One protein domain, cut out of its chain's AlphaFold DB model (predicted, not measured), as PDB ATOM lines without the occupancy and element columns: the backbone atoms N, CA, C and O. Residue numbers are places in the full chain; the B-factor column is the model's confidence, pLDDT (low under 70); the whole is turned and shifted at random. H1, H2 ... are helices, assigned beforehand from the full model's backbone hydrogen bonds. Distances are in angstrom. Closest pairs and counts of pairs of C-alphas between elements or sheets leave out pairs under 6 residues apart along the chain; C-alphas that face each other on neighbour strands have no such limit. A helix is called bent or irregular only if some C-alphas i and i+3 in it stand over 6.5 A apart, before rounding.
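This is residues 46 to 99 of the 686 residues of an uncharacterized protein of Deltaproteobacteria bacterium (UniProt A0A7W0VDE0). Three helices stand side by side in a small up-and-down bundle, each running against the one before it; H2 and H3 form a helical hairpin, and H1 packs on H3. The 54 printed residues hold H1, H2 and H3 in that order and no named strand: all helix. The whole is compact, with a radius of gyration of the C-alphas of 9.8 A, but elongated, spanning 30 by 19 by 15 A.

H1, residues 56 to 66, begins at C-alpha 56 (5.109, 7.832, 87.341) and is 15.1 A long. H2, residues 69 to 81, measures 19.6 A; it is irregular, with C-alphas 70 and 73 7.0 A apart. H3, residues 86 to 96, measures 15.2 A and ends at C-alpha 96 (1.024, 1.494, 105.454).

H1 and H2 are close but not clearly touching; their closest C-alphas, of Leu 63 and Ala 71, are 7.0 A apart. H2 and H3 touch, closest at the C-alphas of Pro 69 and Leu 95, 5.0 A, at a shallow tilt of 20 degrees, opposite ways. H1 and H3 touch, closest at the C-alphas of Glu 64 and Val 91, 5.7 A, and run the same way. Every O i to N i+4 pair is within hydrogen-bond range in H1 and H3, and 7 of 9 in H2.

The C-alphas farthest apart, of Arg 54 and Gly 99, are 31.2 A apart. The printed part has no cut, and both links between helices are tight. No printed residue has a pLDDT under 70.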
ATOM      1  N   TRP A  46       3.355  14.877  93.819       97.31
ATOM      2  CA  TRP A  46       3.783  13.565  93.337       97.31
ATOM      3  C   TRP A  46       2.601  12.642  93.056       97.31
ATOM      4  O   TRP A  46       2.597  11.971  92.028       97.31
ATOM      5  N   ILE A  47       1.553  12.689  93.883       97.44
ATOM      6  CA  ILE A  47       0.277  12.009  93.618       97.44
ATOM      7  C   ILE A  47      -0.273  12.422  92.244       97.44
ATOM      8  O   ILE A  47      -0.623  11.560  91.443       97.44
ATOM      9  N   ALA A  48      -0.268  13.721  91.925       96.62
ATOM     10  CA  ALA A  48      -0.735  14.236  90.633       96.62
ATOM     11  C   ALA A  48       0.122  13.792  89.426       96.62
ATOM     12  O   ALA A  48      -0.316  13.893  88.278       96.62
ATOM     13  N   ARG A  49       1.351  13.315  89.661       97.88
ATOM     14  CA  ARG A  49       2.272  12.829  88.620       97.88
ATOM     15  C   ARG A  49       2.178  11.321  88.381       97.88
ATOM     16  O   ARG A  49       2.764  10.847  87.413       97.88
ATOM     17  N   LEU A  50       1.428  10.574  89.197       97.56
ATOM     18  CA  LEU A  50       1.247   9.128  89.011       97.56
ATOM     19  C   LEU A  50       0.573   8.789  87.676       97.56
ATOM     20  O   LEU A  50       0.930   7.801  87.041       97.56
ATOM     21  N   ASP A  51      -0.344   9.632  87.203       94.50
ATOM     22  CA  ASP A  51      -1.045   9.410  85.932       94.50
ATOM     23  C   ASP A  51      -0.217   9.824  84.702       94.50
ATOM     24  O   ASP A  51      -0.649   9.645  83.565       94.50
ATOM     25  N   GLN A  52       0.990  10.367  84.901       96.88
ATOM     26  CA  GLN A  52       1.880  10.794  83.825       96.88
ATOM     27  C   GLN A  52       2.903   9.682  83.540       96.88
ATOM     28  O   GLN A  52       3.834   9.509  84.328       96.88
ATOM     29  N   PRO A  53       2.828   8.950  82.407       94.88
ATOM     30  CA  PRO A  53       3.653   7.755  82.183       94.88
ATOM     31  C   PRO A  53       5.168   7.980  82.287       94.88
ATOM     32  O   PRO A  53       5.904   7.065  82.641       94.88
ATOM     33  N   ARG A  54       5.642   9.198  81.984       96.81
ATOM     34  CA  ARG A  54       7.066   9.572  82.058       96.81
ATOM     35  C   ARG A  54       7.534   9.922  83.471       96.81
ATOM     36  O   ARG A  54       8.714   9.769  83.759       96.81
ATOM     37  N   GLU A  55       6.629  10.375  84.332       97.62
ATOM     38  CA  GLU A  55       6.942  10.810  85.699       97.62
ATOM     39  C   GLU A  55       6.531   9.769  86.748       97.62
ATOM     40  O   GLU A  55       7.022   9.828  87.870       97.62
ATOM     41  N   ALA A  56       5.679   8.797  86.401       97.19
ATOM     42  CA  ALA A  56       5.109   7.832  87.341       97.19
ATOM     43  C   ALA A  56       6.174   7.084  88.158       97.19
ATOM     44  O   ALA A  56       6.056   6.995  89.377       97.19
ATOM     45  N   ALA A  57       7.245   6.605  87.516       97.19
ATOM     46  CA  ALA A  57       8.334   5.911  88.208       97.19
ATOM     47  C   ALA A  57       9.008   6.806  89.262       97.19
ATOM     48  O   ALA A  57       9.150   6.404  90.414       97.19
ATOM     49  N   ARG A  58       9.335   8.050  88.890       97.12
ATOM     50  CA  ARG A  58       9.912   9.038  89.808       97.12
ATOM     51  C   ARG A  58       8.939   9.392  90.929       97.12
ATOM     52  O   ARG A  58       9.343   9.469  92.080       97.12
ATOM     53  N   ALA A  59       7.661   9.581  90.609       97.62
ATOM     54  CA  ALA A  59       6.632   9.875  91.595       97.62
ATOM     55  C   ALA A  59       6.495   8.752  92.631       97.62
ATOM     56  O   ALA A  59       6.381   9.043  93.814       97.62
ATOM     57  N   ILE A  60       6.561   7.483  92.217       98.06
ATOM     58  CA  ILE A  60       6.546   6.333  93.135       98.06
ATOM     59  C   ILE A  60       7.743   6.381  94.096       98.06
ATOM     60  O   ILE A  60       7.552   6.195  95.298       98.06
ATOM     61  N   ASP A  61       8.951   6.648  93.591       97.56
ATOM     62  CA  ASP A  61      10.161   6.714  94.422       97.56
ATOM     63  C   ASP A  61      10.110   7.884  95.419       97.56
ATOM     64  O   ASP A  61      10.467   7.728  96.585       97.56
ATOM     65  N   GLU A  62       9.617   9.043  94.991       97.12
ATOM     66  CA  GLU A  62       9.469  10.225  95.848       97.12
ATOM     67  C   GLU A  62       8.381  10.009  96.910       97.12
ATOM     68  O   GLU A  62       8.566  10.363  98.070       97.12
ATOM     69  N   LEU A  63       7.266   9.360  96.556       96.62
ATOM     70  CA  LEU A  63       6.216   9.008  97.515       96.62
ATOM     71  C   LEU A  63       6.701   8.000  98.562       96.62
ATOM     72  O   LEU A  63       6.360   8.146  99.734       96.62
ATOM     73  N   GLU A  64       7.521   7.021  98.172       96.62
ATOM     74  CA  GLU A  64       8.159   6.106  99.123       96.62
ATOM     75  C   GLU A  64       9.090   6.857 100.086       96.62
ATOM     76  O   GLU A  64       9.019   6.638 101.293       96.62
ATOM     77  N   GLN A  65       9.924   7.771  99.573       95.56
ATOM     78  CA  GLN A  65      10.835   8.577 100.394       95.56
ATOM     79  C   GLN A  65      10.099   9.505 101.365       95.56
ATOM     80  O   GLN A  65      10.566   9.714 102.486       95.56
ATOM     81  N   LEU A  66       8.967  10.068 100.938       94.75
ATOM     82  CA  LEU A  66       8.146  10.941 101.774       94.75
ATOM     83  C   LEU A  66       7.466  10.189 102.918       94.75
ATOM     84  O   LEU A  66       7.215  10.790 103.962       94.75
ATOM     85  N   GLY A  67       7.158   8.902 102.740       94.94
ATOM     86  CA  GLY A  67       6.546   8.097 103.794       94.94
ATOM     87  C   GLY A  67       5.099   8.489 104.132       94.94
ATOM     88  O   GLY A  67       4.617   8.109 105.193       94.94
ATOM     89  N   ASP A  68       4.409   9.266 103.283       94.62
ATOM     90  CA  ASP A  68       3.069   9.810 103.559       94.62
ATOM     91  C   ASP A  68       1.945   8.798 103.223       94.62
ATOM     92  O   ASP A  68       1.689   8.521 102.041       94.62
ATOM     93  N   PRO A  69       1.194   8.280 104.219       96.12
ATOM     94  CA  PRO A  69       0.134   7.298 103.986       96.12
ATOM     95  C   PRO A  69      -1.086   7.839 103.225       96.12
ATOM     96  O   PRO A  69      -1.970   7.064 102.850       96.12
ATOM     97  N   SER A  70      -1.204   9.156 103.005       95.62
ATOM     98  CA  SER A  70      -2.258   9.736 102.156       95.62
ATOM     99  C   SER A  70      -2.112   9.351 100.679       95.62
ATOM    100  O   SER A  70      -3.098   9.354  99.944       95.62
ATOM    101  N   ALA A  71      -0.917   8.933 100.250       97.25
ATOM    102  CA  ALA A  71      -0.664   8.515  98.876       97.25
ATOM    103  C   ALA A  71      -1.175   7.104  98.538       97.25
ATOM    104  O   ALA A  71      -1.269   6.769  97.357       97.25
ATOM    105  N   ILE A  72      -1.525   6.279  99.537       97.81
ATOM    106  CA  ILE A  72      -1.885   4.861  99.344       97.81
ATOM    107  C   ILE A  72      -3.048   4.696  98.359       97.81
ATOM    108  O   ILE A  72      -2.958   3.887  97.440       97.81
ATOM    109  N   GLU A  73      -4.118   5.481  98.487       97.75
ATOM    110  CA  GLU A  73      -5.280   5.355  97.596       97.75
ATOM    111  C   GLU A  73      -4.947   5.719  96.145       97.75
ATOM    112  O   GLU A  73      -5.399   5.055  95.209       97.75
ATOM    113  N   ALA A  74      -4.141   6.765  95.943       97.94
ATOM    114  CA  ALA A  74      -3.715   7.180  94.612       97.94
ATOM    115  C   ALA A  74      -2.778   6.147  93.975       97.94
ATOM    116  O   ALA A  74      -2.962   5.781  92.813       97.94
ATOM    117  N   LEU A  75      -1.831   5.618  94.752       98.12
ATOM    118  CA  LEU A  75      -0.971   4.513  94.337       98.12
ATOM    119  C   LEU A  75      -1.784   3.256  94.015       98.12
ATOM    120  O   LEU A  75      -1.467   2.573  93.051       98.12
ATOM    121  N   GLY A  76      -2.855   2.970  94.755       97.88
ATOM    122  CA  GLY A  76      -3.727   1.824  94.507       97.88
ATOM    123  C   GLY A  76      -4.549   1.946  93.222       97.88
ATOM    124  O   GLY A  76      -4.663   0.979  92.458       97.88
ATOM    125  N   ARG A  77      -5.052   3.152  92.913       98.06
ATOM    126  CA  ARG A  77      -5.658   3.452  91.602       98.06
ATOM    127  C   ARG A  77      -4.644   3.266  90.475       98.06
ATOM    128  O   ARG A  77      -4.934   2.564  89.507       98.06
ATOM    129  N   HIS A  78      -3.443   3.817  90.636       97.88
ATOM    130  CA  HIS A  78      -2.359   3.671  89.667       97.88
ATOM    131  C   HIS A  78      -1.935   2.204  89.480       97.88
ATOM    132  O   HIS A  78      -1.764   1.744  88.351       97.88
ATOM    133  N   TRP A  79      -1.817   1.441  90.570       97.88
ATOM    134  CA  TRP A  79      -1.499   0.010  90.563       97.88
ATOM    135  C   TRP A  79      -2.520  -0.777  89.739       97.88
ATOM    136  O   TRP A  79      -2.135  -1.557  88.870       97.88
ATOM    137  N   SER A  80      -3.810  -0.512  89.944       97.12
ATOM    138  CA  SER A  80      -4.890  -1.159  89.191       97.12
ATOM    139  C   SER A  80      -4.847  -0.781  87.703       97.12
ATOM    140  O   SER A  80      -4.931  -1.646  86.833       97.12
ATOM    141  N   ALA A  81      -4.636   0.504  87.393       97.31
ATOM    142  CA  ALA A  81      -4.615   1.022  86.023       97.31
ATOM    143  C   ALA A  81      -3.410   0.541  85.188       97.31
ATOM    144  O   ALA A  81      -3.497   0.463  83.965       97.31
ATOM    145  N   THR A  82      -2.286   0.204  85.825       96.12
ATOM    146  CA  THR A  82      -1.020  -0.143  85.146       96.12
ATOM    147  C   THR A  82      -0.715  -1.643  85.120       96.12
ATOM    148  O   THR A  82       0.420  -2.060  84.874       96.12
ATOM    149  N   GLY A  83      -1.725  -2.487  85.350       94.62
ATOM    150  CA  GLY A  83      -1.552  -3.941  85.325       94.62
ATOM    151  C   GLY A  83      -0.761  -4.461  86.527       94.62
ATOM    152  O   GLY A  83       0.089  -5.348  86.387       94.62
ATOM    153  N   HIS A  84      -1.040  -3.890  87.699       96.81
ATOM    154  CA  HIS A  84      -0.620  -4.368  89.011       96.81
ATOM    155  C   HIS A  84       0.907  -4.519  89.175       96.81
ATOM    156  O   HIS A  84       1.398  -5.607  89.476       96.81
ATOM    157  N   PRO A  85       1.727  -3.478  88.958       97.06
ATOM    158  CA  PRO A  85       3.169  -3.566  89.188       97.06
ATOM    159  C   PRO A  85       3.503  -3.822  90.670       97.06
ATOM    160  O   PRO A  85       3.166  -3.023  91.543       97.06
ATOM    161  N   VAL A  86       4.255  -4.895  90.949       97.50
ATOM    162  CA  VAL A  86       4.655  -5.319  92.313       97.50
ATOM    163  C   VAL A  86       5.369  -4.212  93.092       97.50
ATOM    164  O   VAL A  86       5.198  -4.093  94.304       97.50
ATOM    165  N   ARG A  87       6.149  -3.363  92.407       97.50
ATOM    166  CA  ARG A  87       6.831  -2.210  93.015       97.50
ATOM    167  C   ARG A  87       5.848  -1.256  93.693       97.50
ATOM    168  O   ARG A  87       6.103  -0.852  94.820       97.50
ATOM    169  N   VAL A  88       4.726  -0.941  93.047       98.12
ATOM    170  CA  VAL A  88       3.731  -0.007  93.594       98.12
ATOM    171  C   VAL A  88       3.055  -0.608  94.824       98.12
ATOM    172  O   VAL A  88       2.929   0.073  95.838       98.12
ATOM    173  N   LEU A  89       2.718  -1.902  94.785       98.31
ATOM    174  CA  LEU A  89       2.172  -2.619  95.943       98.31
ATOM    175  C   LEU A  89       3.131  -2.591  97.142       98.31
ATOM    176  O   LEU A  89       2.711  -2.310  98.261       98.31
ATOM    177  N   ARG A  90       4.430  -2.816  96.907       97.94
ATOM    178  CA  ARG A  90       5.463  -2.722  97.952       97.94
ATOM    179  C   ARG A  90       5.560  -1.322  98.550       97.94
ATOM    180  O   ARG A  90       5.647  -1.216  99.768       97.94
ATOM    181  N   VAL A  91       5.504  -0.270  97.731       97.88
ATOM    182  CA  VAL A  91       5.498   1.114  98.235       97.88
ATOM    183  C   VAL A  91       4.254   1.371  99.083       97.88
ATOM    184  O   VAL A  91       4.383   1.890 100.184       97.88
ATOM    185  N   MET A  92       3.065   0.927  98.656       98.44
ATOM    186  CA  MET A  92       1.858   1.041  99.488       98.44
ATOM    187  C   MET A  92       2.010   0.333 100.843       98.44
ATOM    188  O   MET A  92       1.585   0.878 101.855       98.44
ATOM    189  N   ILE A  93       2.641  -0.847 100.882       97.81
ATOM    190  CA  ILE A  93       2.928  -1.581 102.128       97.81
ATOM    191  C   ILE A  93       3.910  -0.808 103.019       97.81
ATOM    192  O   ILE A  93       3.700  -0.723 104.226       97.81
ATOM    193  N   VAL A  94       4.965  -0.219 102.445       96.88
ATOM    194  CA  VAL A  94       5.912   0.627 103.192       96.88
ATOM    195  C   VAL A  94       5.193   1.825 103.811       96.88
ATOM    196  O   VAL A  94       5.365   2.071 104.999       96.88
ATOM    197  N   LEU A  95       4.337   2.509 103.047       96.50
ATOM    198  CA  LEU A  95       3.545   3.647 103.530       96.50
ATOM    199  C   LEU A  95       2.468   3.245 104.544       96.50
ATOM    200  O   LEU A  95       2.063   4.053 105.374       96.50
ATOM    201  N   ALA A  96       1.981   2.004 104.485       96.50
ATOM    202  CA  ALA A  96       1.024   1.494 105.454       96.50
ATOM    203  C   ALA A  96       1.658   1.283 106.837       96.50
ATOM    204  O   ALA A  96       0.954   1.351 107.847       96.50
ATOM    205  N   ARG A  97       2.977   1.065 106.921       95.38
ATOM    206  CA  ARG A  97       3.666   0.892 108.203       95.38
ATOM    207  C   ARG A  97       3.800   2.230 108.948       95.38
ATOM    208  O   ARG A  97       4.164   3.230 108.338       95.38
ATOM    209  N   PRO A  98       3.580   2.264 110.278       88.50
ATOM    210  CA  PRO A  98       3.173   1.145 111.134       88.50
ATOM    211  C   PRO A  98       1.648   0.965 111.297       88.50
ATOM    212  O   PRO A  98       1.244  -0.039 111.874       88.50
ATOM    213  N   GLY A  99       0.801   1.901 110.846       92.25
ATOM    214  CA  GLY A  99      -0.605   1.960 111.294       92.25
ATOM    215  C   GLY A  99      -1.681   2.294 110.256       92.25
ATOM    216  O   GLY A  99      -2.837   2.430 110.630       92.25
TER     217      GLY A  99